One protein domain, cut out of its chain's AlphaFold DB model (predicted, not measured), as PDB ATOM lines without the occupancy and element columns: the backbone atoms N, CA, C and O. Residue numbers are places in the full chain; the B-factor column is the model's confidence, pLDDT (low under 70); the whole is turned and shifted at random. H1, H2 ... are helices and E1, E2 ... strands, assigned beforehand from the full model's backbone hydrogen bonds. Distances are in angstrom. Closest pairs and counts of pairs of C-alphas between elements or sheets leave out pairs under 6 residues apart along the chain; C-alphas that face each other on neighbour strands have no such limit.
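AT A GLANCE: This is residues 340 to 538 of the 598 residues of a protein of Cyberlindnera jadinii (strain ATCC 18201 / CBS 1600 / BCRC 20928 / JCM 3617 / NBRC 0987 / NRRL Y-1542) (UniProt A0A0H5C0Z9). A small sheet of three strands, with helix H6 over one face and short helices H1 to H5 about it, makes one end of a long body. From H6 the chain runs on into two helical hairpins, H7 with H8 and then H9 with H10, set side by side through H7 and H9; short helices H11, H12 and H13 lie at the far end, followed by a tail. The printed part has 199 residues with 13 named helices and 3 named strands, in the order H1 E1 H2 E2 H3 H4 H5 E3 H6 to H13; the sheet, E2 E1 E3, is mixed, and the class is mostly helix. It is compact by its radius of gyration of the C-alphas, 19.1 A, but elongated in outline, with spans of 62 by 38 by 25 A.

IN THESE COORDINATES: In the sheet, E1 is residues 355 to 360, 17.2 A long, beginning at C-alpha 355 (303.819, 245.209, 151.913); E2 is 384 to 386, and E3 is 413 to 419, 16.7 A. H6, residues 420 to 432, is 17.9 A long and begins at C-alpha 420 (301.184, 246.232, 136.138). The helices before it are H1, 340 to 349, 14.1 A; H2, 373 to 379; H3, 388 to 394; H4, 396 to 404, 12.3 A; and H5, 407 to 411. After it come H7, 440 to 452, 18.4 A; H8, 456 to 465, 14.3 A; H9, 473 to 485, 18.8 A; H10, 489 to 501, 18.3 A; H11, 503 to 506; H12, 510 to 513; and H13, 517 to 525, 12.3 A, ending at C-alpha 525 (318.952, 258.208, 110.591).

HOW THE PARTS SIT: E1 and E3 are parallel neighbours, with N 358 and O 414 2.9 A apart, within hydrogen-bond range. E2 and E1 are antiparallel, with N 384 and O 357 at 2.8 A. H6 is on the sheet at a height of 9.4 A, over E2 and E1 and along the strands; this makes two layers, a helix on one face of a sheet. The closest C-alphas of H6 and E1 are Gly 359 and Val 420, 4.3 A. H1, H2, H5 and H7 only graze the sheet; H3 does too, only just, with 5 pairs of C-alphas within 10 A. H6 touches H1 with residues 428 to 432 alone, closest at C-alphas Thr 340 and Thr 432, 4.5 A. H4 touches H3 and H5 only at the corner, with C-alphas Tyr 392 and Glu 399 4.7 A apart and Glu 402 and Ser 409 5.1 A apart. H6 and H7 touch about perpendicular at 72 degrees, only just past steep, at C-alphas Trp 422 and Ile 442, 5.7 A. In the hairpin of H7 and H8, C-alphas Ser 450 and Arg 459 are 5.2 A apart. H7 and H9 touch the same way at a shallow tilt of 4 degrees, at C-alphas Thr 444 and Arg 482, 6.1 A. H9 and H10, a hairpin, come to 4.7 A at C-alphas Leu 480 and Ala 492. H12 touches H9 at C-alphas Gly 474 and Glu 511, 5.6 A. H11 and H13 are each close to H9 and H10 but not clearly touching. Every O i to N i+4 pair is within range in H1, H3 to H10 and H13; H2 has 0 of 3, but 3 of 4 O i to N i+3 pairs, and H11 and H12 are too short for one.

THE WHOLE: The C-alphas of Gln 410 and Glu 538 are the farthest apart, 65.0 A. The printed part has no cut. The link from E1 to H2, of 12 residues, is long. The mean pLDDT of the printed part is 83.8; 24 residues are under 70, among them 366 to 371 and 527 to 538.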
ATOM      1  N   THR A 340     312.431 228.044 144.884       70.12
ATOM      2  CA  THR A 340     311.757 228.791 143.819       70.12
ATOM      3  C   THR A 340     310.241 228.582 143.777       70.12
ATOM      4  O   THR A 340     309.500 229.555 143.727       70.12
ATOM      5  N   SER A 341     309.751 227.339 143.798       67.69
ATOM      6  CA  SER A 341     308.310 227.064 143.761       67.69
ATOM      7  C   SER A 341     307.617 227.334 145.091       67.69
ATOM      8  O   SER A 341     306.437 227.656 145.089       67.69
ATOM      9  N   ASP A 342     308.319 227.230 146.218       80.75
ATOM     10  CA  ASP A 342     307.747 227.584 147.518       80.75
ATOM     11  C   ASP A 342     307.681 229.105 147.697       80.75
ATOM     12  O   ASP A 342     306.681 229.610 148.199       80.75
ATOM     13  N   PHE A 343     308.657 229.855 147.175       82.50
ATOM     14  CA  PHE A 343     308.566 231.307 147.031       82.50
ATOM     15  C   PHE A 343     307.492 231.709 146.012       82.50
ATOM     16  O   PHE A 343     306.741 232.643 146.272       82.50
ATOM     17  N   ALA A 344     307.336 230.981 144.902       82.38
ATOM     18  CA  ALA A 344     306.225 231.207 143.977       82.38
ATOM     19  C   ALA A 344     304.873 231.009 144.680       82.38
ATOM     20  O   ALA A 344     304.022 231.891 144.628       82.38
ATOM     21  N   LYS A 345     304.687 229.894 145.404       83.50
ATOM     22  CA  LYS A 345     303.485 229.649 146.221       83.50
ATOM     23  C   LYS A 345     303.285 230.749 147.257       83.50
ATOM     24  O   LYS A 345     302.163 231.188 147.437       83.50
ATOM     25  N   LEU A 346     304.349 231.219 147.908       87.94
ATOM     26  CA  LEU A 346     304.273 232.311 148.877       87.94
ATOM     27  C   LEU A 346     303.778 233.617 148.232       87.94
ATOM     28  O   LEU A 346     302.981 234.326 148.841       87.94
ATOM     29  N   LEU A 347     304.205 233.918 147.000       88.00
ATOM     30  CA  LEU A 347     303.701 235.055 146.227       88.00
ATOM     31  C   LEU A 347     302.223 234.874 145.836       88.00
ATOM     32  O   LEU A 347     301.452 235.817 145.965       88.00
ATOM     33  N   PHE A 348     301.823 233.680 145.385       85.31
ATOM     34  CA  PHE A 348     300.452 233.403 144.926       85.31
ATOM     35  C   PHE A 348     299.426 233.232 146.054       85.31
ATOM     36  O   PHE A 348     298.267 233.590 145.876       85.31
ATOM     37  N   ASP A 349     299.828 232.680 147.200       85.31
ATOM     38  CA  ASP A 349     298.950 232.463 148.355       85.31
ATOM     39  C   ASP A 349     298.690 233.758 149.142       85.31
ATOM     40  O   ASP A 349     297.798 233.778 149.991       85.31
ATOM     41  N   GLU A 350     299.501 234.803 148.923       87.88
ATOM     42  CA  GLU A 350     299.450 236.113 149.600       87.88
ATOM     43  C   GLU A 350     299.565 236.038 151.143       87.88
ATOM     44  O   GLU A 350     299.367 237.016 151.868       87.88
ATOM     45  N   LYS A 351     299.896 234.862 151.688       81.62
ATOM     46  CA  LYS A 351     299.976 234.621 153.131       81.62
ATOM     47  C   LYS A 351     301.187 235.324 153.716       81.62
ATOM     48  O   LYS A 351     302.297 235.072 153.278       81.62
ATOM     49  N   PHE A 352     300.971 236.079 154.793       86.75
ATOM     50  CA  PHE A 352     302.009 236.834 155.511       86.75
ATOM     51  C   PHE A 352     302.604 238.013 154.728       86.75
ATOM     52  O   PHE A 352     303.617 238.563 155.159       86.75
ATOM     53  N   SER A 353     301.963 238.450 153.637       90.88
ATOM     54  CA  SER A 353     302.364 239.676 152.949       90.88
ATOM     55  C   SER A 353     302.233 240.883 153.882       90.88
ATOM     56  O   SER A 353     301.162 241.126 154.447       90.88
ATOM     57  N   ASP A 354     303.303 241.653 154.021       91.56
ATOM     58  CA  ASP A 354     303.428 242.815 154.905       91.56
ATOM     59  C   ASP A 354     303.680 244.122 154.130       91.56
ATOM     60  O   ASP A 354     303.895 245.180 154.727       91.56
ATOM     61  N   TYR A 355     303.622 244.065 152.796       93.25
ATOM     62  CA  TYR A 355     303.819 245.209 151.913       93.25
ATOM     63  C   TYR A 355     302.978 245.114 150.639       93.25
ATOM     64  O   TYR A 355     302.536 244.035 150.241       93.25
ATOM     65  N   LYS A 356     302.754 246.256 149.980       94.38
ATOM     66  CA  LYS A 356     301.974 246.335 148.736       94.38
ATOM     67  C   LYS A 356     302.732 247.086 147.652       94.38
ATOM     68  O   LYS A 356     303.194 248.200 147.884       94.38
ATOM     69  N   ILE A 357     302.808 246.509 146.457       94.19
ATOM     70  CA  ILE A 357     303.316 247.204 145.270       94.19
ATOM     71  C   ILE A 357     302.157 247.498 144.321       94.19
ATOM     72  O   ILE A 357     301.318 246.640 144.068       94.19
ATOM     73  N   TYR A 358     302.126 248.709 143.782       93.44
ATOM     74  CA  TYR A 358     301.162 249.148 142.779       93.44
ATOM     75  C   TYR A 358     301.889 249.404 141.457       93.44
ATOM     76  O   TYR A 358     302.958 250.010 141.459       93.44
ATOM     77  N   GLY A 359     301.314 248.958 140.342       91.56
ATOM     78  CA  GLY A 359     301.735 249.338 138.992       91.56
ATOM     79  C   GLY A 359     300.738 250.302 138.348       91.56
ATOM     80  O   GLY A 359     299.775 250.733 138.984       91.56
ATOM     81  N   LEU A 360     300.917 250.594 137.062       90.38
ATOM     82  CA  LEU A 360     299.901 251.257 136.245       90.38
ATOM     83  C   LEU A 360     298.834 250.245 135.808       90.38
ATOM     84  O   LEU A 360     299.152 249.182 135.276       90.38
ATOM     85  N   SER A 361     297.561 250.588 136.009       84.69
ATOM     86  CA  SER A 361     296.405 249.785 135.572       84.69
ATOM     87  C   SER A 361     296.299 249.642 134.048       84.69
ATOM     88  O   SER A 361     295.682 248.699 133.554       84.69
ATOM     89  N   GLN A 362     296.906 250.560 133.298       80.38
ATOM     90  CA  GLN A 362     296.923 250.539 131.841       80.38
ATOM     91  C   GLN A 362     298.015 249.607 131.296       80.38
ATOM     92  O   GLN A 362     299.077 249.431 131.891       80.38
ATOM     93  N   ASN A 363     297.757 249.030 130.120       68.88
ATOM     94  CA  ASN A 363     298.660 248.067 129.482       68.88
ATOM     95  C   ASN A 363     299.890 248.703 128.825       68.88
ATOM     96  O   ASN A 363     300.872 247.996 128.591       68.88
ATOM     97  N   ASN A 364     299.836 249.999 128.522       69.44
ATOM     98  CA  ASN A 364     300.906 250.711 127.837       69.44
ATOM     99  C   ASN A 364     301.674 251.581 128.824       69.44
ATOM    100  O   ASN A 364     301.108 252.134 129.768       69.44
ATOM    101  N   ARG A 365     302.981 251.705 128.586       71.06
ATOM    102  CA  ARG A 365     303.805 252.673 129.299       71.06
ATOM    103  C   ARG A 365     303.327 254.073 128.926       71.06
ATOM    104  O   ARG A 365     303.227 254.391 127.745       71.06
ATOM    105  N   LEU A 366     303.031 254.894 129.926       66.69
ATOM    106  CA  LEU A 366     302.678 256.292 129.706       66.69
ATOM    107  C   LEU A 366     303.937 257.058 129.283       66.69
ATOM    108  O   LEU A 366     304.984 256.932 129.926       66.69
ATOM    109  N   ALA A 367     303.847 257.850 128.213       60.97
ATOM    110  CA  ALA A 367     304.915 258.770 127.850       60.97
ATOM    111  C   ALA A 367     305.140 259.734 129.027       60.97
ATOM    112  O   ALA A 367     304.208 260.381 129.506       60.97
ATOM    113  N   ARG A 368     306.381 259.810 129.528       53.56
ATOM    114  CA  ARG A 368     306.749 260.608 130.719       53.56
ATOM    115  C   ARG A 368     306.398 262.102 130.604       53.56
ATOM    116  O   ARG A 368     306.486 262.805 131.605       53.56
ATOM    117  N   SER A 369     306.053 262.587 129.414       54.12
ATOM    118  CA  SER A 369     305.778 263.990 129.107       54.12
ATOM    119  C   SER A 369     304.347 264.457 129.385       54.12
ATOM    120  O   SER A 369     304.139 265.668 129.422       54.12
ATOM    121  N   ASP A 370     303.378 263.558 129.598       55.47
ATOM    122  CA  ASP A 370     301.969 263.937 129.390       55.47
ATOM    123  C   ASP A 370     301.116 264.032 130.666       55.47
ATOM    124  O   ASP A 370     300.021 264.587 130.616       55.47
ATOM    125  N   ILE A 371     301.585 263.523 131.815       64.06
ATOM    126  CA  ILE A 371     300.770 263.437 133.041       64.06
ATOM    127  C   ILE A 371     301.576 263.903 134.270       64.06
ATOM    128  O   ILE A 371     302.644 263.344 134.542       64.06
ATOM    129  N   PRO A 372     301.094 264.902 135.040       70.69
ATOM    130  CA  PRO A 372     301.694 265.307 136.312       70.69
ATOM    131  C   PRO A 372     301.787 264.142 137.309       70.69
ATOM    132  O   PRO A 372     300.875 263.323 137.406       70.69
ATOM    133  N   PHE A 373     302.855 264.090 138.113       64.44
ATOM    134  CA  PHE A 373     303.076 262.991 139.068       64.44
ATOM    135  C   PHE A 373     301.918 262.804 140.066       64.44
ATOM    136  O   PHE A 373     301.599 261.683 140.447       64.44
ATOM    137  N   GLU A 374     301.245 263.895 140.433       67.69
ATOM    138  CA  GLU A 374     300.083 263.906 141.333       67.69
ATOM    139  C   GLU A 374     298.853 263.201 140.730       67.69
ATOM    140  O   GLU A 374     298.048 262.627 141.460       67.69
ATOM    141  N   GLU A 375     298.726 263.168 139.400       71.62
ATOM    142  CA  GLU A 375     297.641 262.471 138.699       71.62
ATOM    143  C   GLU A 375     297.950 260.982 138.477       71.62
ATOM    144  O   GLU A 375     297.025 260.185 138.292       71.62
ATOM    145  N   LEU A 376     299.222 260.563 138.568       70.75
ATOM    146  CA  LEU A 376     299.626 259.158 138.406       70.75
ATOM    147  C   LEU A 376     299.026 258.243 139.479       70.75
ATOM    148  O   LEU A 376     298.783 257.065 139.212       70.75
ATOM    149  N   GLU A 377     298.729 258.773 140.670       71.19
ATOM    150  CA  GLU A 377     298.081 257.989 141.723       71.19
ATOM    151  C   GLU A 377     296.674 257.519 141.339       71.19
ATOM    152  O   GLU A 377     296.242 256.463 141.806       71.19
ATOM    153  N   SER A 378     295.980 258.248 140.457       79.00
ATOM    154  CA  SER A 378     294.656 257.857 139.959       79.00
ATOM    155  C   SER A 378     294.697 256.629 139.042       79.00
ATOM    156  O   SER A 378     293.677 255.969 138.848       79.00
ATOM    157  N   PHE A 379     295.880 256.282 138.522       82.12
ATOM    158  CA  PHE A 379     296.093 255.146 137.626       82.12
ATOM    159  C   PHE A 379     296.631 253.895 138.333       82.12
ATOM    160  O   PHE A 379     296.934 252.911 137.645       82.12
ATOM    161  N   LYS A 380     296.741 253.903 139.672       88.00
ATOM    162  CA  LYS A 380     297.202 252.748 140.462       88.00
ATOM    163  C   LYS A 380     296.392 251.496 140.115       88.00
ATOM    164  O   LYS A 380     295.165 251.516 140.069       88.00
ATOM    165  N   SER A 381     297.099 250.404 139.852       93.06
ATOM    166  CA  SER A 381     296.505 249.081 139.689       93.06
ATOM    167  C   SER A 381     295.921 248.568 141.004       93.06
ATOM    168  O   SER A 381     296.122 249.153 142.067       93.06
ATOM    169  N   GLU A 382     295.292 247.396 140.952       91.12
ATOM    170  CA  GLU A 382     295.097 246.595 142.161       91.12
ATOM    171  C   GLU A 382     296.448 246.341 142.864       91.12
ATOM    172  O   GLU A 382     297.476 246.204 142.177       91.12
ATOM    173  N   PRO A 383     296.473 246.307 144.210       92.94
ATOM    174  CA  PRO A 383     297.689 246.059 144.969       92.94
ATOM    175  C   PRO A 383     298.219 244.652 144.699       92.94
ATOM    176  O   PRO A 383     297.461 243.687 144.687       92.94
ATOM    177  N   ILE A 384     299.537 244.535 144.566       95.00
ATOM    178  CA  ILE A 384     300.253 243.261 144.546       95.00
ATOM    179  C   ILE A 384     300.815 243.040 145.958       95.00
ATOM    180  O   ILE A 384     301.758 243.744 146.345       95.00
ATOM    181  N   PRO A 385     300.224 242.137 146.760       94.75
ATOM    182  CA  PRO A 385     300.726 241.825 148.091       94.75
ATOM    183  C   PRO A 385     302.068 241.097 148.000       94.75
ATOM    184  O   PRO A 385     302.240 240.152 147.233       94.75
ATOM    185  N   VAL A 386     303.043 241.562 148.776       95.25
ATOM    186  CA  VAL A 386     304.424 241.071 148.752       95.25
ATOM    187  C   VAL A 386     305.041 241.091 150.153       95.25
ATOM    188  O   VAL A 386     304.502 241.689 151.083       95.25
ATOM    189  N   HIS A 387     306.186 240.429 150.293       94.12
ATOM    190  CA  HIS A 387     306.929 240.252 151.532       94.12
ATOM    191  C   HIS A 387     308.155 241.168 151.544       94.12
ATOM    192  O   HIS A 387     309.065 240.988 150.724       94.12
ATOM    193  N   LYS A 388     308.224 242.109 152.495       91.44
ATOM    194  CA  LYS A 388     309.355 243.038 152.663       91.44
ATOM    195  C   LYS A 388     310.688 242.307 152.724       91.44
ATOM    196  O   LYS A 388     311.646 242.752 152.109       91.44
ATOM    197  N   LEU A 389     310.745 241.169 153.420       90.88
ATOM    198  CA  LEU A 389     311.971 240.378 153.578       90.88
ATOM    199  C   LEU A 389     312.568 239.929 152.230       90.88
ATOM    200  O   LEU A 389     313.785 239.959 152.038       90.88
ATOM    201  N   ILE A 390     311.714 239.531 151.284       91.94
ATOM    202  CA  ILE A 390     312.149 239.081 149.955       91.94
ATOM    203  C   ILE A 390     312.589 240.282 149.119       91.94
ATOM    204  O   ILE A 390     313.642 240.236 148.490       91.94
ATOM    205  N   LEU A 391     311.840 241.386 149.167       92.81
ATOM    206  CA  LEU A 391     312.225 242.613 148.471       92.81
ATOM    207  C   LEU A 391     313.558 243.164 148.991       92.81
ATOM    208  O   LEU A 391     314.453 243.432 148.199       92.81
ATOM    209  N   TYR A 392     313.724 243.261 150.310       90.62
ATOM    210  CA  TYR A 392     314.946 243.753 150.947       90.62
ATOM    211  C   TYR A 392     316.171 242.920 150.546       90.62
ATOM    212  O   TYR A 392     317.227 243.469 150.265       90.62
ATOM    213  N   SER A 393     316.032 241.593 150.467       89.38
ATOM    214  CA  SER A 393     317.153 240.700 150.136       89.38
ATOM    215  C   SER A 393     317.471 240.594 148.642       89.38
ATOM    216  O   SER A 393     318.606 240.275 148.285       89.38
ATOM    217  N   ARG A 394     316.490 240.807 147.756       91.56
ATOM    218  CA  ARG A 394     316.626 240.554 146.308       91.56
ATOM    219  C   ARG A 394     316.615 241.818 145.456       91.56
ATOM    220  O   ARG A 394     316.951 241.748 144.275       91.56
ATOM    221  N   TRP A 395     316.246 242.963 146.024       93.69
ATOM    222  CA  TRP A 395     316.104 244.220 145.302       93.69
ATOM    223  C   TRP A 395     316.918 245.338 145.978       93.69
ATOM    224  O   TRP A 395     316.418 246.003 146.885       93.69
ATOM    225  N   PRO A 396     318.152 245.617 145.505       88.00
ATOM    226  CA  PRO A 396     319.041 246.609 146.125       88.00
ATOM    227  C   PRO A 396     318.431 248.012 146.245       88.00
ATOM    228  O   PRO A 396     318.689 248.746 147.194       88.00
ATOM    229  N   HIS A 397     317.582 248.401 145.289       89.44
ATOM    230  CA  HIS A 397     316.865 249.673 145.354       89.44
ATOM    231  C   HIS A 397     315.855 249.715 146.512       89.44
ATOM    232  O   HIS A 397     315.710 250.747 147.158       89.44
ATOM    233  N   PHE A 398     315.182 248.600 146.807       90.56
ATOM    234  CA  PHE A 398     314.253 248.509 147.933       90.56
ATOM    235  C   PHE A 398     314.969 248.551 149.281       90.56
ATOM    236  O   PHE A 398     314.514 249.237 150.192       90.56
ATOM    237  N   GLU A 399     316.119 247.883 149.389       88.44
ATOM    238  CA  GLU A 399     316.992 247.994 150.561       88.44
ATOM    239  C   GLU A 399     317.369 249.461 150.835       88.44
ATOM    240  O   GLU A 399     317.279 249.928 151.972       88.44
ATOM    241  N   MET A 400     317.718 250.225 149.793       86.12
ATOM    242  CA  MET A 400     317.992 251.658 149.931       86.12
ATOM    243  C   MET A 400     316.755 252.460 150.361       86.12
ATOM    244  O   MET A 400     316.879 253.338 151.216       86.12
ATOM    245  N   ILE A 401     315.566 252.158 149.821       85.62
ATOM    246  CA  ILE A 401     314.310 252.810 150.232       85.62
ATOM    247  C   ILE A 401     314.058 252.596 151.731       85.62
ATOM    248  O   ILE A 401     313.859 253.571 152.456       85.62
ATOM    249  N   GLU A 402     314.120 251.355 152.214       83.06
ATOM    250  CA  GLU A 402     313.885 251.036 153.629       83.06
ATOM    251  C   GLU A 402     314.928 251.696 154.544       83.06
ATOM    252  O   GLU A 402     314.563 252.347 155.524       83.06
ATOM    253  N   ASN A 403     316.213 251.640 154.176       84.00
ATOM    254  CA  ASN A 403     317.295 252.227 154.973       84.00
ATOM    255  C   ASN A 403     317.287 253.765 154.988       84.00
ATOM    256  O   ASN A 403     317.785 254.380 155.930       84.00
ATOM    257  N   SER A 404     316.719 254.399 153.961       81.81
ATOM    258  CA  SER A 404     316.634 255.863 153.859       81.81
ATOM    259  C   SER A 404     315.500 256.489 154.679       81.81
ATOM    260  O   SER A 404     315.497 257.704 154.877       81.81
ATOM    261  N   GLY A 405     314.538 255.693 155.167       72.38
ATOM    262  CA  GLY A 405     313.403 256.204 155.945       72.38
ATOM    263  C   GLY A 405     312.416 257.069 155.146       72.38
ATOM    264  O   GLY A 405     311.710 257.880 155.747       72.38
ATOM    265  N   MET A 406     312.385 256.936 153.813       73.44
ATOM    266  CA  MET A 406     311.453 257.662 152.938       73.44
ATOM    267  C   MET A 406     309.978 257.337 153.240       73.44
ATOM    268  O   MET A 406     309.658 256.375 153.935       73.44
ATOM    269  N   ALA A 407     309.052 258.148 152.716       66.31
ATOM    270  CA  ALA A 407     307.620 257.995 152.979       66.31
ATOM    271  C   ALA A 407     307.118 256.575 152.652       66.31
ATOM    272  O   ALA A 407     306.321 256.008 153.394       66.31
ATOM    273  N   GLU A 408     307.651 255.953 151.605       75.00
ATOM    274  CA  GLU A 408     307.326 254.602 151.147       75.00
ATOM    275  C   GLU A 408     307.685 253.510 152.171       75.00
ATOM    276  O   GLU A 408     306.971 252.502 152.263       75.00
ATOM    277  N   SER A 409     308.740 253.696 152.975       70.25
ATOM    278  CA  SER A 409     309.097 252.741 154.036       70.25
ATOM    279  C   SER A 409     308.139 252.826 155.228       70.25
ATOM    280  O   SER A 409     307.859 251.810 155.875       70.25
ATOM    281  N   GLN A 410     307.543 254.005 155.453       73.75
ATOM    282  CA  GLN A 410     306.551 254.247 156.506       73.75
ATOM    283  C   GLN A 410     305.113 253.902 156.090       73.75
ATOM    284  O   GLN A 410     304.336 253.423 156.913       73.75
ATOM    285  N   ILE A 411     304.750 254.131 154.824       79.38
ATOM    286  CA  ILE A 411     303.386 253.934 154.301       79.38
ATOM    287  C   ILE A 411     303.056 252.442 154.121       79.38
ATOM    288  O   ILE A 411     301.886 252.061 154.138       79.38
ATOM    289  N   GLY A 412     304.066 251.578 153.975       84.25
ATOM    290  CA  GLY A 412     303.845 250.144 153.751       84.25
ATOM    291  C   GLY A 412     303.442 249.812 152.310       84.25
ATOM    292  O   GLY A 412     302.890 248.741 152.047       84.25
ATOM    293  N   SER A 413     303.698 250.728 151.371       89.88
ATOM    294  CA  SER A 413     303.476 250.479 149.953       89.88
ATOM    295  C   SER A 413     304.381 251.283 149.034       89.88
ATOM    296  O   SER A 413     304.763 252.402 149.371       89.88
ATOM    297  N   LEU A 414     304.607 250.750 147.834       90.69
ATOM    298  CA  LEU A 414     305.401 251.372 146.781       90.69
ATOM    299  C   LEU A 414     304.616 251.424 145.469       90.69
ATOM    300  O   LEU A 414     303.990 250.444 145.072       90.69
ATOM    301  N   PHE A 415     304.675 252.557 144.776       89.81
ATOM    302  CA  PHE A 415     304.113 252.705 143.438       89.81
ATOM    303  C   PHE A 415     305.230 252.697 142.392       89.81
ATOM    304  O   PHE A 415     306.153 253.507 142.450       89.81
ATOM    305  N   ILE A 416     305.141 251.769 141.440       90.81
ATOM    306  CA  ILE A 416     306.037 251.660 140.292       90.81
ATOM    307  C   ILE A 416     305.280 252.202 139.072       90.81
ATOM    308  O   ILE A 416     304.279 251.603 138.674       90.81
ATOM    309  N   PRO A 417     305.729 253.313 138.455       88.81
ATOM    310  CA  PRO A 417     305.029 253.960 137.344       88.81
ATOM    311  C   PRO A 417     305.274 253.228 136.011       88.81
ATOM    312  O   PRO A 417     305.678 253.827 135.020       88.81
ATOM    313  N   GLU A 418     305.057 251.915 135.997       91.06
ATOM    314  CA  GLU A 418     305.196 251.032 134.836       91.06
ATOM    315  C   GLU A 418     303.985 250.081 134.769       91.06
ATOM    316  O   GLU A 418     303.344 249.839 135.799       91.06
ATOM    317  N   PRO A 419     303.636 249.534 133.588       92.31
ATOM    318  CA  PRO A 419     302.491 248.637 133.426       92.31
ATOM    319  C   PRO A 419     302.475 247.488 134.439       92.31
ATOM    320  O   PRO A 419     303.475 246.790 134.622       92.31
ATOM    321  N   VAL A 420     301.316 247.231 135.059       93.44
ATOM    322  CA  VAL A 420     301.184 246.232 136.138       93.44
ATOM    323  C   VAL A 420     301.637 244.831 135.719       93.44
ATOM    324  O   VAL A 420     302.177 244.092 136.536       93.44
ATOM    325  N   LYS A 421     301.484 244.463 134.442       93.75
ATOM    326  CA  LYS A 421     301.975 243.187 133.897       93.75
ATOM    327  C   LYS A 421     303.502 243.054 133.981       93.75
ATOM    328  O   LYS A 421     303.993 241.997 134.364       93.75
ATOM    329  N   TRP A 422     304.250 244.130 133.723       94.88
ATOM    330  CA  TRP A 422     305.712 244.132 133.855       94.88
ATOM    331  C   TRP A 422     306.117 244.105 135.321       94.88
ATOM    332  O   TRP A 422     307.033 243.383 135.692       94.88
ATOM    333  N   VAL A 423     305.397 244.851 136.164       95.06
ATOM    334  CA  VAL A 423     305.627 244.862 137.611       95.06
ATOM    335  C   VAL A 423     305.382 243.477 138.219       95.06
ATOM    336  O   VAL A 423     306.181 243.023 139.030       95.06
ATOM    337  N   LYS A 424     304.331 242.765 137.793       94.56
ATOM    338  CA  LYS A 424     304.061 241.382 138.216       94.56
ATOM    339  C   LYS A 424     305.186 240.439 137.808       94.56
ATOM    340  O   LYS A 424     305.723 239.765 138.677       94.56
ATOM    341  N   ALA A 425     305.587 240.456 136.537       94.88
ATOM    342  CA  ALA A 425     306.704 239.647 136.046       94.88
ATOM    343  C   ALA A 425     308.022 239.969 136.775       94.88
ATOM    344  O   ALA A 425     308.816 239.086 137.089       94.88
ATOM    345  N   PHE A 426     308.243 241.243 137.096       96.62
ATOM    346  CA  PHE A 426     309.408 241.697 137.841       96.62
ATOM    347  C   PHE A 426     309.420 241.165 139.277       96.62
ATOM    348  O   PHE A 426     310.431 240.642 139.737       96.62
ATOM    349  N   ILE A 427     308.289 241.258 139.980       95.81
ATOM    350  CA  ILE A 427     308.137 240.710 141.332       95.81
ATOM    351  C   ILE A 427     308.296 239.192 141.302       95.81
ATOM    352  O   ILE A 427     309.008 238.631 142.126       95.81
ATOM    353  N   GLU A 428     307.688 238.525 140.330       93.56
ATOM    354  CA  GLU A 428     307.811 237.086 140.146       93.56
ATOM    355  C   GLU A 428     309.276 236.653 139.989       93.56
ATOM    356  O   GLU A 428     309.718 235.718 140.662       93.56
ATOM    357  N   TYR A 429     310.062 237.401 139.210       94.44
ATOM    358  CA  TYR A 429     311.502 237.195 139.099       94.44
ATOM    359  C   TYR A 429     312.230 237.342 140.442       94.44
ATOM    360  O   TYR A 429     313.096 236.526 140.762       94.44
ATOM    361  N   LEU A 430     311.888 238.341 141.262       94.06
ATOM    362  CA  LEU A 430     312.524 238.519 142.575       94.06
ATOM    363  C   LEU A 430     312.318 237.299 143.486       94.06
ATOM    364  O   LEU A 430     313.231 236.937 144.231       94.06
ATOM    365  N   TYR A 431     311.154 236.651 143.395       92.69
ATOM    366  CA  TYR A 431     310.801 235.476 144.194       92.69
ATOM    367  C   TYR A 431     311.383 234.181 143.637       92.69
ATOM    368  O   TYR A 431     311.812 233.313 144.394       92.69
ATOM    369  N   THR A 432     311.370 234.027 142.316       87.94
ATOM    370  CA  THR A 432     311.581 232.722 141.681       87.94
ATOM    371  C   THR A 432     312.899 232.624 140.919       87.94
ATOM    372  O   THR A 432     313.360 231.523 140.618       87.94
ATOM    373  N   ASN A 433     313.544 233.764 140.656       88.06
ATOM    374  CA  ASN A 433     314.644 233.906 139.709       88.06
ATOM    375  C   ASN A 433     314.258 233.506 138.269       88.06
ATOM    376  O   ASN A 433     315.141 233.241 137.455       88.06
ATOM    377  N   ASP A 434     312.969 233.446 137.942       86.56
ATOM    378  CA  ASP A 434     312.451 233.144 136.608       86.56
ATOM    379  C   ASP A 434     311.134 233.902 136.361       86.56
ATOM    380  O   ASP A 434     310.638 234.596 137.246       86.56
ATOM    381  N   VAL A 435     310.597 233.822 135.145       88.00
ATOM    382  CA  VAL A 435     309.309 234.420 134.776       88.00
ATOM    383  C   VAL A 435     308.520 233.443 133.905       88.00
ATOM    384  O   VAL A 435     309.068 232.882 132.952       88.00
ATOM    385  N   HIS A 436     307.237 233.253 134.222       85.69
ATOM    386  CA  HIS A 436     306.325 232.354 133.511       85.69
ATOM    387  C   HIS A 436     305.953 232.891 132.117       85.69
ATOM    388  O   HIS A 436     305.995 232.140 131.145       85.69
ATOM    389  N   ASP A 437     305.598 234.175 132.002       87.88
ATOM    390  CA  ASP A 437     305.293 234.823 130.719       87.88
ATOM    391  C   ASP A 437     306.560 235.445 130.117       87.88
ATOM    392  O   ASP A 437     307.106 236.420 130.635       87.88
ATOM    393  N   ARG A 438     307.029 234.868 129.006       90.06
ATOM    394  CA  ARG A 438     308.200 235.336 128.249       90.06
ATOM    395  C   ARG A 438     307.825 235.935 126.894       90.06
ATOM    396  O   ARG A 438     308.627 235.897 125.965       90.06
ATOM    397  N   SER A 439     306.615 236.469 126.761       92.19
ATOM    398  CA  SER A 439     306.243 237.262 125.589       92.19
ATOM    399  C   SER A 439     307.186 238.456 125.405       92.19
ATOM    400  O   SER A 439     307.721 239.009 126.372       92.19
ATOM    401  N   THR A 440     307.374 238.884 124.157       91.50
ATOM    402  CA  THR A 440     308.289 239.979 123.806       91.50
ATOM    403  C   THR A 440     307.958 241.256 124.578       91.50
ATOM    404  O   THR A 440     308.854 241.977 125.020       91.50
ATOM    405  N   ASP A 441     306.670 241.510 124.818       91.31
ATOM    406  CA  ASP A 441     306.196 242.631 125.621       91.31
ATOM    407  C   ASP A 441     306.673 242.563 127.083       91.31
ATOM    408  O   ASP A 441     307.201 243.549 127.600       91.31
ATOM    409  N   ILE A 442     306.553 241.412 127.749       94.69
ATOM    410  CA  ILE A 442     307.046 241.248 129.123       94.69
ATOM    411  C   ILE A 442     308.570 241.339 129.165       94.69
ATOM    412  O   ILE A 442     309.115 242.097 129.965       94.69
ATOM    413  N   VAL A 443     309.272 240.619 128.287       94.75
ATOM    414  CA  VAL A 443     310.742 240.546 128.298       94.75
ATOM    415  C   VAL A 443     311.379 241.917 128.061       94.75
ATOM    416  O   VAL A 443     312.293 242.312 128.784       94.75
ATOM    417  N   THR A 444     310.878 242.684 127.093       93.12
ATOM    418  CA  THR A 444     311.372 244.046 126.833       93.12
ATOM    419  C   THR A 444     311.007 245.030 127.952       93.12
ATOM    420  O   THR A 444     311.785 245.940 128.245       93.12
ATOM    421  N   GLY A 445     309.865 244.839 128.624       93.81
ATOM    422  CA  GLY A 445     309.507 245.577 129.838       93.81
ATOM    423  C   GLY A 445     310.454 245.279 131.006       93.81
ATOM    424  O   GLY A 445     310.944 246.195 131.668       93.81
ATOM    425  N   LEU A 446     310.788 244.003 131.220       96.00
ATOM    426  CA  LEU A 446     311.774 243.569 132.212       96.00
ATOM    427  C   LEU A 446     313.172 244.098 131.903       96.00
ATOM    428  O   LEU A 446     313.884 244.477 132.829       96.00
ATOM    429  N   LEU A 447     313.553 244.182 130.628       95.12
ATOM    430  CA  LEU A 447     314.822 244.776 130.214       95.12
ATOM    431  C   LEU A 447     314.922 246.241 130.674       95.12
ATOM    432  O   LEU A 447     315.915 246.625 131.293       95.12
ATOM    433  N   ILE A 448     313.863 247.036 130.481       93.69
ATOM    434  CA  ILE A 448     313.783 248.412 130.996       93.69
ATOM    435  C   ILE A 448     313.899 248.427 132.525       93.69
ATOM    436  O   ILE A 448     314.739 249.145 133.069       93.69
ATOM    437  N   LEU A 449     313.076 247.635 133.220       94.44
ATOM    438  CA  LEU A 449     313.054 247.582 134.686       94.44
ATOM    439  C   LEU A 449     314.407 247.153 135.265       94.44
ATOM    440  O   LEU A 449     314.851 247.707 136.269       94.44
ATOM    441  N   SER A 450     315.091 246.215 134.608       94.50
ATOM    442  CA  SER A 450     316.412 245.735 135.009       94.50
ATOM    443  C   SER A 450     317.459 246.846 134.976       94.50
ATOM    444  O   SER A 450     318.269 246.944 135.897       94.50
ATOM    445  N   ASN A 451     317.405 247.738 133.983       90.88
ATOM    446  CA  ASN A 451     318.306 248.882 133.910       90.88
ATOM    447  C   ASN A 451     317.913 249.972 134.922       90.88
ATOM    448  O   ASN A 451     318.752 250.427 135.698       90.88
ATOM    449  N   VAL A 452     316.622 250.337 134.980       90.75
ATOM    450  CA  VAL A 452     316.090 251.359 135.908       90.75
ATOM    451  C   VAL A 452     316.427 251.018 137.360       90.75
ATOM    452  O   VAL A 452     316.866 251.885 138.116       90.75
ATOM    453  N   TYR A 453     316.266 249.752 137.741       91.25
ATOM    454  CA  TYR A 453     316.480 249.276 139.105       91.25
ATOM    455  C   TYR A 453     317.833 248.597 139.339       91.25
ATOM    456  O   TYR A 453     318.058 248.071 140.429       91.25
ATOM    457  N   ARG A 454     318.747 248.658 138.359       87.94
ATOM    458  CA  ARG A 454     320.135 248.168 138.446       87.94
ATOM    459  C   ARG A 454     320.249 246.693 138.854       87.94
ATOM    460  O   ARG A 454     320.968 246.348 139.787       87.94
ATOM    461  N   LEU A 455     319.553 245.823 138.132       93.00
ATOM    462  CA  LEU A 455     319.566 244.372 138.322       93.00
ATOM    463  C   LEU A 455     320.275 243.686 137.139       93.00
ATOM    464  O   LEU A 455     319.612 243.304 136.173       93.00
ATOM    465  N   PRO A 456     321.614 243.525 137.189       89.56
ATOM    466  CA  PRO A 456     322.399 243.016 136.061       89.56
ATOM    467  C   PRO A 456     322.049 241.570 135.685       89.56
ATOM    468  O   PRO A 456     321.988 241.250 134.505       89.56
ATOM    469  N   GLU A 457     321.728 240.713 136.657       89.75
ATOM    470  CA  GLU A 457     321.338 239.320 136.384       89.75
ATOM    471  C   GLU A 457     320.019 239.228 135.596       89.75
ATOM    472  O   GLU A 457     319.891 238.429 134.668       89.75
ATOM    473  N   LEU A 458     319.038 240.079 135.931       93.75
ATOM    474  CA  LEU A 458     317.770 240.147 135.197       93.75
ATOM    475  C   LEU A 458     317.994 240.679 133.780       93.75
ATOM    476  O   LEU A 458     317.388 240.181 132.833       93.75
ATOM    477  N   ARG A 459     318.883 241.667 133.643       92.75
ATOM    478  CA  ARG A 459     319.281 242.237 132.357       92.75
ATOM    479  C   ARG A 459     319.860 241.155 131.447       92.75
ATOM    480  O   ARG A 459     319.357 240.964 130.348       92.75
ATOM    481  N   GLU A 460     320.847 240.390 131.918       90.94
ATOM    482  CA  GLU A 460     321.453 239.293 131.148       90.94
ATOM    483  C   GLU A 460     320.422 238.244 130.711       90.94
ATOM    484  O   GLU A 460     320.415 237.826 129.550       90.94
ATOM    485  N   LYS A 461     319.499 237.863 131.603       91.56
ATOM    486  CA  LYS A 461     318.414 236.934 131.260       91.56
ATOM    487  C   LYS A 461     317.476 237.499 130.201       91.56
ATOM    488  O   LYS A 461     317.203 236.803 129.225       91.56
ATOM    489  N   ALA A 462     317.040 238.749 130.342       92.38
ATOM    490  CA  ALA A 462     316.178 239.400 129.360       92.38
ATOM    491  C   ALA A 462     316.846 239.476 127.976       92.38
ATOM    492  O   ALA A 462     316.210 239.158 126.974       92.38
ATOM    493  N   LEU A 463     318.143 239.801 127.918       91.44
ATOM    494  CA  LEU A 463     318.917 239.784 126.671       91.44
ATOM    495  C   LEU A 463     319.003 238.372 126.071       91.44
ATOM    496  O   LEU A 463     318.874 238.214 124.860       91.44
ATOM    497  N   SER A 464     319.179 237.341 126.907       92.06
ATOM    498  CA  SER A 464     319.201 235.946 126.448       92.06
ATOM    499  C   SER A 464     317.855 235.488 125.879       92.06
ATOM    500  O   SER A 464     317.829 234.757 124.895       92.06
ATOM    501  N   TRP A 465     316.740 235.953 126.451       89.69
ATOM    502  CA  TRP A 465     315.391 235.628 125.980       89.69
ATOM    503  C   TRP A 465     315.029 236.340 124.672       89.69
ATOM    504  O   TRP A 465     314.196 235.838 123.927       89.69
ATOM    505  N   LEU A 466     315.675 237.470 124.366       89.75
ATOM    506  CA  LEU A 466     315.532 238.197 123.099       89.75
ATOM    507  C   LEU A 466     316.483 237.705 121.999       89.75
ATOM    508  O   LEU A 466     316.542 238.327 120.940       89.75
ATOM    509  N   ASN A 467     317.261 236.642 122.236       85.31
ATOM    510  CA  ASN A 467     318.202 236.103 121.261       85.31
ATOM    511  C   ASN A 467     317.781 234.687 120.810       85.31
ATOM    512  O   ASN A 467     317.896 233.748 121.602       85.31
ATOM    513  N   PRO A 468     317.344 234.485 119.551       82.94
ATOM    514  CA  PRO A 468     317.273 235.467 118.465       82.94
ATOM    515  C   PRO A 468     316.101 236.451 118.617       82.94
ATOM    516  O   PRO A 468     315.089 236.129 119.237       82.94
ATOM    517  N   ILE A 469     316.236 237.640 118.014       83.75
ATOM    518  CA  ILE A 469     315.167 238.653 117.987       83.75
ATOM    519  C   ILE A 469     313.935 238.046 117.285       83.75
ATOM    520  O   ILE A 469     314.117 237.353 116.276       83.75
ATOM    521  N   PRO A 470     312.702 238.289 117.779       81.50
ATOM    522  CA  PRO A 470     311.482 237.810 117.130       81.50
ATOM    523  C   PRO A 470     311.401 238.211 115.654       81.50
ATOM    524  O   PRO A 470     311.937 239.239 115.251       81.50
ATOM    525  N   MET A 471     310.728 237.401 114.833       76.81
ATOM    526  CA  MET A 471     310.600 237.673 113.394       76.81
ATOM    527  C   MET A 471     309.378 238.532 113.041       76.81
ATOM    528  O   MET A 471     309.318 239.071 111.939       76.81
ATOM    529  N   GLU A 472     308.401 238.662 113.942       86.81
ATOM    530  CA  GLU A 472     307.192 239.452 113.698       86.81
ATOM    531  C   GLU A 472     307.499 240.957 113.761       86.81
ATOM    532  O   GLU A 472     308.013 241.458 114.760       86.81
ATOM    533  N   LEU A 473     307.176 241.703 112.698       82.56
ATOM    534  CA  LEU A 473     307.589 243.107 112.545       82.56
ATOM    535  C   LEU A 473     307.095 244.025 113.674       82.56
ATOM    536  O   LEU A 473     307.845 244.897 114.116       82.56
ATOM    537  N   GLY A 474     305.873 243.809 114.173       83.12
ATOM    538  CA  GLY A 474     305.339 244.554 115.318       83.12
ATOM    539  C   GLY A 474     306.148 244.320 116.601       83.12
ATOM    540  O   GLY A 474     306.462 245.260 117.333       83.12
ATOM    541  N   GLU A 475     306.582 243.080 116.833       87.56
ATOM    542  CA  GLU A 475     307.436 242.723 117.966       87.56
ATOM    543  C   GLU A 475     308.854 243.294 117.824       87.56
ATOM    544  O   GLU A 475     309.415 243.793 118.802       87.56
ATOM    545  N   VAL A 476     309.421 243.307 116.612       89.31
ATOM    546  CA  VAL A 476     310.744 243.901 116.340       89.31
ATOM    547  C   VAL A 476     310.747 245.409 116.617       89.31
ATOM    548  O   VAL A 476     311.692 245.914 117.228       89.31
ATOM    549  N   LEU A 477     309.691 246.135 116.229       87.69
ATOM    550  CA  LEU A 477     309.540 247.563 116.547       87.69
ATOM    551  C   LEU A 477     309.491 247.816 118.051       87.69
ATOM    552  O   LEU A 477     310.123 248.748 118.556       87.69
ATOM    553  N   MET A 478     308.771 246.963 118.774       87.69
ATOM    554  CA  MET A 478     308.697 247.030 120.227       87.69
ATOM    555  C   MET A 478     310.066 246.775 120.874       87.69
ATOM    556  O   MET A 478     310.454 247.517 121.781       87.69
ATOM    557  N   VAL A 479     310.818 245.777 120.394       90.50
ATOM    558  CA  VAL A 479     312.197 245.511 120.838       90.50
ATOM    559  C   VAL A 479     313.083 246.724 120.580       90.50
ATOM    560  O   VAL A 479     313.784 247.151 121.493       90.50
ATOM    561  N   LEU A 480     313.019 247.318 119.386       88.75
ATOM    562  CA  LEU A 480     313.788 248.510 119.030       88.75
ATOM    563  C   LEU A 480     313.525 249.668 120.003       88.75
ATOM    564  O   LEU A 480     314.464 250.166 120.624       88.75
ATOM    565  N   SER A 481     312.264 250.085 120.147       86.00
ATOM    566  CA  SER A 481     311.893 251.233 120.985       86.00
ATOM    567  C   SER A 481     312.319 251.015 122.444       86.00
ATOM    568  O   SER A 481     312.975 251.855 123.064       86.00
ATOM    569  N   ARG A 482     312.061 249.822 122.993       89.00
ATOM    570  CA  ARG A 482     312.332 249.525 124.408       89.00
ATOM    571  C   ARG A 482     313.799 249.249 124.713       89.00
ATOM    572  O   ARG A 482     314.261 249.659 125.776       89.00
ATOM    573  N   ALA A 483     314.543 248.630 123.798       90.38
ATOM    574  CA  ALA A 483     315.987 248.451 123.937       90.38
ATOM    575  C   ALA A 483     316.699 249.808 124.025       90.38
ATOM    576  O   ALA A 483     317.590 249.979 124.852       90.38
ATOM    577  N   ARG A 484     316.254 250.814 123.261       86.25
ATOM    578  CA  ARG A 484     316.792 252.179 123.362       86.25
ATOM    579  C   ARG A 484     316.515 252.814 124.717       86.25
ATOM    580  O   ARG A 484     317.426 253.385 125.311       86.25
ATOM    581  N   ILE A 485     315.294 252.674 125.239       86.62
ATOM    582  CA  ILE A 485     314.965 253.184 126.578       86.62
ATOM    583  C   ILE A 485     315.788 252.466 127.659       86.62
ATOM    584  O   ILE A 485     316.224 253.089 128.626       86.62
ATOM    585  N   ALA A 486     316.040 251.169 127.483       89.38
ATOM    586  CA  ALA A 486     316.916 250.384 128.347       89.38
ATOM    587  C   ALA A 486     318.418 250.666 128.135       89.38
ATOM    588  O   ALA A 486     319.225 250.137 128.893       89.38
ATOM    589  N   GLN A 487     318.788 251.524 127.174       88.75
ATOM    590  CA  GLN A 487     320.169 251.853 126.795       88.75
ATOM    591  C   GLN A 487     320.978 250.648 126.277       88.75
ATOM    592  O   GLN A 487     322.177 250.530 126.516       88.75
ATOM    593  N   GLU A 488     320.318 249.760 125.531       90.38
ATOM    594  CA  GLU A 488     320.909 248.586 124.882       90.38
ATOM    595  C   GLU A 488     321.136 248.827 123.389       90.38
ATOM    596  O   GLU A 488     320.351 248.405 122.534       90.38
ATOM    597  N   GLU A 489     322.230 249.513 123.060       85.62
ATOM    598  CA  GLU A 489     322.508 249.964 121.690       85.62
ATOM    599  C   GLU A 489     322.675 248.813 120.692       85.62
ATOM    600  O   GLU A 489     322.230 248.922 119.552       85.62
ATOM    601  N   ILE A 490     323.268 247.690 121.111       85.94
ATOM    602  CA  ILE A 490     323.543 246.551 120.223       85.94
ATOM    603  C   ILE A 490     322.239 245.881 119.776       85.94
ATOM    604  O   ILE A 490     322.030 245.661 118.583       85.94
ATOM    605  N   ILE A 491     321.341 245.571 120.718       88.69
ATOM    606  CA  ILE A 491     320.046 244.961 120.382       88.69
ATOM    607  C   ILE A 491     319.177 245.947 119.606       88.69
ATOM    608  O   ILE A 491     318.564 245.552 118.616       88.69
ATOM    609  N   ALA A 492     319.166 247.223 120.001       87.69
ATOM    610  CA  ALA A 492     318.455 248.258 119.261       87.69
ATOM    611  C   ALA A 492     318.955 248.356 117.810       87.69
ATOM    612  O   ALA A 492     318.150 248.393 116.885       87.69
ATOM    613  N   HIS A 493     320.272 248.329 117.592       86.44
ATOM    614  CA  HIS A 493     320.856 248.335 116.253       86.44
ATOM    615  C   HIS A 493     320.438 247.100 115.444       86.44
ATOM    616  O   HIS A 493     319.968 247.235 114.315       86.44
ATOM    617  N   ASN A 494     320.531 245.904 116.027       87.62
ATOM    618  CA  ASN A 494     320.144 244.663 115.354       87.62
ATOM    619  C   ASN A 494     318.652 244.649 114.979       87.62
ATOM    620  O   ASN A 494     318.308 244.286 113.854       87.62
ATOM    621  N   ALA A 495     317.774 245.101 115.880       89.62
ATOM    622  CA  ALA A 495     316.346 245.247 115.604       89.62
ATOM    623  C   ALA A 495     316.091 246.277 114.490       89.62
ATOM    624  O   ALA A 495     315.331 246.008 113.562       89.62
ATOM    625  N   ALA A 496     316.784 247.420 114.513       87.94
ATOM    626  CA  ALA A 496     316.675 248.434 113.466       87.94
ATOM    627  C   ALA A 496     317.083 247.901 112.086       87.94
ATOM    628  O   ALA A 496     316.428 248.214 111.093       87.94
ATOM    629  N   MET A 497     318.121 247.063 112.003       86.50
ATOM    630  CA  MET A 497     318.529 246.448 110.737       86.50
ATOM    631  C   MET A 497     317.444 245.528 110.166       86.50
ATOM    632  O   MET A 497     317.208 245.550 108.958       86.50
ATOM    633  N   ILE A 498     316.744 244.773 111.017       86.06
ATOM    634  CA  ILE A 498     315.603 243.935 110.609       86.06
ATOM    635  C   ILE A 498     314.438 244.814 110.124       86.06
ATOM    636  O   ILE A 498     313.844 244.531 109.080       86.06
ATOM    637  N   CYS A 499     314.152 245.918 110.822       87.56
ATOM    638  CA  CYS A 499     313.148 246.900 110.405       87.56
ATOM    639  C   CYS A 499     313.462 247.505 109.030       87.56
ATOM    640  O   CYS A 499     312.585 247.583 108.173       87.56
ATOM    641  N   LEU A 500     314.714 247.906 108.791       85.81
ATOM    642  CA  LEU A 500     315.145 248.500 107.520       85.81
ATOM    643  C   LEU A 500     315.090 247.497 106.358       85.81
ATOM    644  O   LEU A 500     314.748 247.878 105.240       85.81
ATOM    645  N   GLN A 501     315.376 246.216 106.609       84.38
ATOM    646  CA  GLN A 501     315.245 245.159 105.598       84.38
ATOM    647  C   GLN A 501     313.793 244.935 105.161       84.38
ATOM    648  O   GLN A 501     313.552 244.600 104.005       84.38
ATOM    649  N   ASN A 502     312.834 245.165 106.059       83.88
ATOM    650  CA  ASN A 502     311.405 244.958 105.819       83.88
ATOM    651  C   ASN A 502     310.622 246.280 105.746       83.88
ATOM    652  O   ASN A 502     309.408 246.303 105.947       83.88
ATOM    653  N   TRP A 503     311.307 247.390 105.434       84.69
ATOM    654  CA  TRP A 503     310.770 248.753 105.529       84.69
ATOM    655  C   TRP A 503     309.428 248.936 104.818       84.69
ATOM    656  O   TRP A 503     308.521 249.569 105.349       84.69
ATOM    657  N   GLY A 504     309.288 248.369 103.616       80.19
ATOM    658  CA  GLY A 504     308.067 248.496 102.822       80.19
ATOM    659  C   GLY A 504     306.834 247.923 103.524       80.19
ATOM    660  O   GLY A 504     305.765 248.526 103.464       80.19
ATOM    661  N   GLU A 505     306.962 246.777 104.185       81.81
ATOM    662  CA  GLU A 505     305.874 246.161 104.952       81.81
ATOM    663  C   GLU A 505     305.666 246.884 106.286       81.81
ATOM    664  O   GLU A 505     304.538 247.245 106.617       81.81
ATOM    665  N   LEU A 506     306.767 247.204 106.972       85.00
ATOM    666  CA  LEU A 506     306.806 247.878 108.268       85.00
ATOM    667  C   LEU A 506     305.997 249.181 108.304       85.00
ATOM    668  O   LEU A 506     305.174 249.375 109.188       85.00
ATOM    669  N   VAL A 507     306.185 250.073 107.324       85.75
ATOM    670  CA  VAL A 507     305.511 251.387 107.309       85.75
ATOM    671  C   VAL A 507     303.991 251.304 107.130       85.75
ATOM    672  O   VAL A 507     303.305 252.320 107.230       85.75
ATOM    673  N   ARG A 508     303.461 250.116 106.811       84.38
ATOM    674  CA  ARG A 508     302.027 249.864 106.629       84.38
ATOM    675  C   ARG A 508     301.383 249.205 107.847       84.38
ATOM    676  O   ARG A 508     300.171 249.008 107.817       84.38
ATOM    677  N   THR A 509     302.155 248.851 108.875       84.75
ATOM    678  CA  THR A 509     301.615 248.211 110.076       84.75
ATOM    679  C   THR A 509     301.045 249.243 111.055       84.75
ATOM    680  O   THR A 509     301.433 250.417 111.048       84.75
ATOM    681  N   GLU A 510     300.095 248.822 111.894       82.56
ATOM    682  CA  GLU A 510     299.491 249.704 112.901       82.56
ATOM    683  C   GLU A 510     300.500 250.089 113.991       82.56
ATOM    684  O   GLU A 510     300.457 251.199 114.516       82.56
ATOM    685  N   GLU A 511     301.456 249.209 114.286       82.25
ATOM    686  CA  GLU A 511     302.500 249.409 115.292       82.25
ATOM    687  C   GLU A 511     303.479 250.504 114.865       82.25
ATOM    688  O   GLU A 511     303.882 251.322 115.689       82.25
ATOM    689  N   PHE A 512     303.820 250.584 113.572       85.06
ATOM    690  CA  PHE A 512     304.649 251.673 113.054       85.06
ATOM    691  C   PHE A 512     303.941 253.027 113.166       85.06
ATOM    692  O   PHE A 512     304.574 254.032 113.489       85.06
ATOM    693  N   ALA A 513     302.623 253.062 112.945       82.31
ATOM    694  CA  ALA A 513     301.828 254.282 113.086       82.31
ATOM    695  C   ALA A 513     301.746 254.789 114.541       82.31
ATOM    696  O   ALA A 513     301.462 255.967 114.754       82.31
ATOM    697  N   GLN A 514     302.001 253.918 115.522       80.31
ATOM    698  CA  GLN A 514     301.994 254.236 116.952       80.31
ATOM    699  C   GLN A 514     303.374 254.636 117.503       80.31
ATOM    700  O   GLN A 514     303.465 254.988 118.677       80.31
ATOM    701  N   LEU A 515     304.441 254.592 116.695       79.88
ATOM    702  CA  LEU A 515     305.783 254.971 117.141       79.88
ATOM    703  C   LEU A 515     305.906 256.468 117.424       79.88
ATOM    704  O   LEU A 515     305.408 257.318 116.679       79.88
ATOM    705  N   ASP A 516     306.690 256.787 118.451       77.06
ATOM    706  CA  ASP A 516     307.038 258.162 118.769       77.06
ATOM    707  C   ASP A 516     307.885 258.797 117.662       77.06
ATOM    708  O   ASP A 516     308.717 258.166 117.001       77.06
ATOM    709  N   LYS A 517     307.723 260.113 117.493       81.25
ATOM    710  CA  LYS A 517     308.448 260.887 116.475       81.25
ATOM    711  C   LYS A 517     309.968 260.716 116.580       81.25
ATOM    712  O   LYS A 517     310.650 260.693 115.556       81.25
ATOM    713  N   GLU A 518     310.500 260.611 117.795       79.94
ATOM    714  CA  GLU A 518     311.933 260.410 118.032       79.94
ATOM    715  C   GLU A 518     312.416 259.038 117.555       79.94
ATOM    716  O   GLU A 518     313.497 258.942 116.967       79.94
ATOM    717  N   ASP A 519     311.614 257.990 117.743       78.38
ATOM    718  CA  ASP A 519     311.916 256.638 117.271       78.38
ATOM    719  C   ASP A 519     311.907 256.570 115.744       78.38
ATOM    720  O   ASP A 519     312.847 256.036 115.154       78.38
ATOM    721  N   ILE A 520     310.939 257.221 115.094       83.50
ATOM    722  CA  ILE A 520     310.884 257.321 113.628       83.50
ATOM    723  C   ILE A 520     312.110 258.066 113.084       83.50
ATOM    724  O   ILE A 520     312.761 257.594 112.152       83.50
ATOM    725  N   ILE A 521     312.454 259.225 113.661       83.25
ATOM    726  CA  ILE A 521     313.627 260.005 113.230       83.25
ATOM    727  C   ILE A 521     314.902 259.175 113.377       83.25
ATOM    728  O   ILE A 521     315.721 259.140 112.461       83.25
ATOM    729  N   SER A 522     315.056 258.498 114.511       79.25
ATOM    730  CA  SER A 522     316.252 257.710 114.803       79.25
ATOM    731  C   SER A 522     316.378 256.509 113.869       79.25
ATOM    732  O   SER A 522     317.465 256.227 113.372       79.25
ATOM    733  N   LEU A 523     315.266 255.840 113.563       83.81
ATOM    734  CA  LEU A 523     315.234 254.735 112.612       83.81
ATOM    735  C   LEU A 523     315.583 255.200 111.187       83.81
ATOM    736  O   LEU A 523     316.368 254.549 110.501       83.81
ATOM    737  N   CYS A 524     315.090 256.369 110.769       82.56
ATOM    738  CA  CYS A 524     315.450 256.986 109.489       82.56
ATOM    739  C   CYS A 524     316.928 257.411 109.419       82.56
ATOM    740  O   CYS A 524     317.530 257.338 108.352       82.56
ATOM    741  N   GLN A 525     317.530 257.840 110.533       82.62
ATOM    742  CA  GLN A 525     318.952 258.208 110.591       82.62
ATOM    743  C   GLN A 525     319.896 257.008 110.440       82.62
ATOM    744  O   GLN A 525     321.045 257.189 110.045       82.62
ATOM    745  N   LEU A 526     319.420 255.792 110.725       79.88
ATOM    746  CA  LEU A 526     320.186 254.556 110.534       79.88
ATOM    747  C   LEU A 526     320.229 254.102 109.065       79.88
ATOM    748  O   LEU A 526     321.076 253.286 108.700       79.88
ATOM    749  N   ALA A 527     319.356 254.634 108.204       69.50
ATOM    750  CA  ALA A 527     319.368 254.333 106.778       69.50
ATOM    751  C   ALA A 527     320.532 255.059 106.073       69.50
ATOM    752  O   ALA A 527     320.616 256.287 106.063       69.50
ATOM    753  N   SER A 528     321.432 254.299 105.439       62.84
ATOM    754  CA  SER A 528     322.511 254.869 104.616       62.84
ATOM    755  C   SER A 528     321.938 255.664 103.429       62.84
ATOM    756  O   SER A 528     320.963 255.209 102.823       62.84
ATOM    757  N   PRO A 529     322.566 256.773 102.988       58.44
ATOM    758  CA  PRO A 529     322.171 257.494 101.769       58.44
ATOM    759  C   PRO A 529     322.249 256.652 100.478       58.44
ATOM    760  O   PRO A 529     321.758 257.081  99.438       58.44
ATOM    761  N   THR A 530     322.851 255.460 100.531       53.56
ATOM    762  CA  THR A 530     322.897 254.475  99.434       53.56
ATOM    763  C   THR A 530     321.877 253.338  99.568       53.56
ATOM    764  O   THR A 530     321.885 252.417  98.752       53.56
ATOM    765  N   SER A 531     321.023 253.358 100.596       60.34
ATOM    766  CA  SER A 531     320.012 252.320 100.817       60.34
ATOM    767  C   SER A 531     318.922 252.366  99.737       60.34
ATOM    768  O   SER A 531     318.494 253.434  99.301       60.34
ATOM    769  N   SER A 532     318.501 251.191  99.263       61.12
ATOM    770  CA  SER A 532     317.459 251.040  98.239       61.12
ATOM    771  C   SER A 532     316.315 250.201  98.794       61.12
ATOM    772  O   SER A 532     316.552 249.276  99.570       61.12
ATOM    773  N   ILE A 533     315.079 250.541  98.418       56.81
ATOM    774  CA  ILE A 533     313.892 249.768  98.793       56.81
ATOM    775  C   ILE A 533     313.973 248.429  98.058       56.81
ATOM    776  O   ILE A 533     313.981 248.383  96.827       56.81
ATOM    777  N   VAL A 534     314.081 247.345  98.820       56.97
ATOM    778  CA  VAL A 534     314.122 245.980  98.295       56.97
ATOM    779  C   VAL A 534     312.685 245.558  97.996       56.97
ATOM    780  O   VAL A 534     312.021 244.932  98.817       56.97
ATOM    781  N   ASP A 535     312.169 245.944  96.831       43.22
ATOM    782  CA  ASP A 535     310.884 245.429  96.366       43.22
ATOM    783  C   ASP A 535     311.077 243.975  95.894       43.22
ATOM    784  O   ASP A 535     311.728 243.710  94.882       43.22
ATOM    785  N   THR A 536     310.457 243.041  96.624       47.84
ATOM    786  CA  THR A 536     310.208 241.611  96.324       47.84
ATOM    787  C   THR A 536     311.295 240.565  96.668       47.84
ATOM    788  O   THR A 536     312.495 240.853  96.583       47.84
ATOM    789  N   PRO A 537     310.889 239.307  96.992       46.19
ATOM    790  CA  PRO A 537     311.791 238.225  97.425       46.19
ATOM    791  C   PRO A 537     312.849 237.809  96.386       46.19
ATOM    792  O   PRO A 537     313.869 237.225  96.746       46.19
ATOM    793  N   GLU A 538     312.648 238.128  95.102       41.34
ATOM    794  CA  GLU A 538     313.583 237.776  94.020       41.34
ATOM    795  C   GLU A 538     314.896 238.580  94.065       41.34
ATOM    796  O   GLU A 538     315.941 238.125  93.592       41.34
TER     797      GLU A 538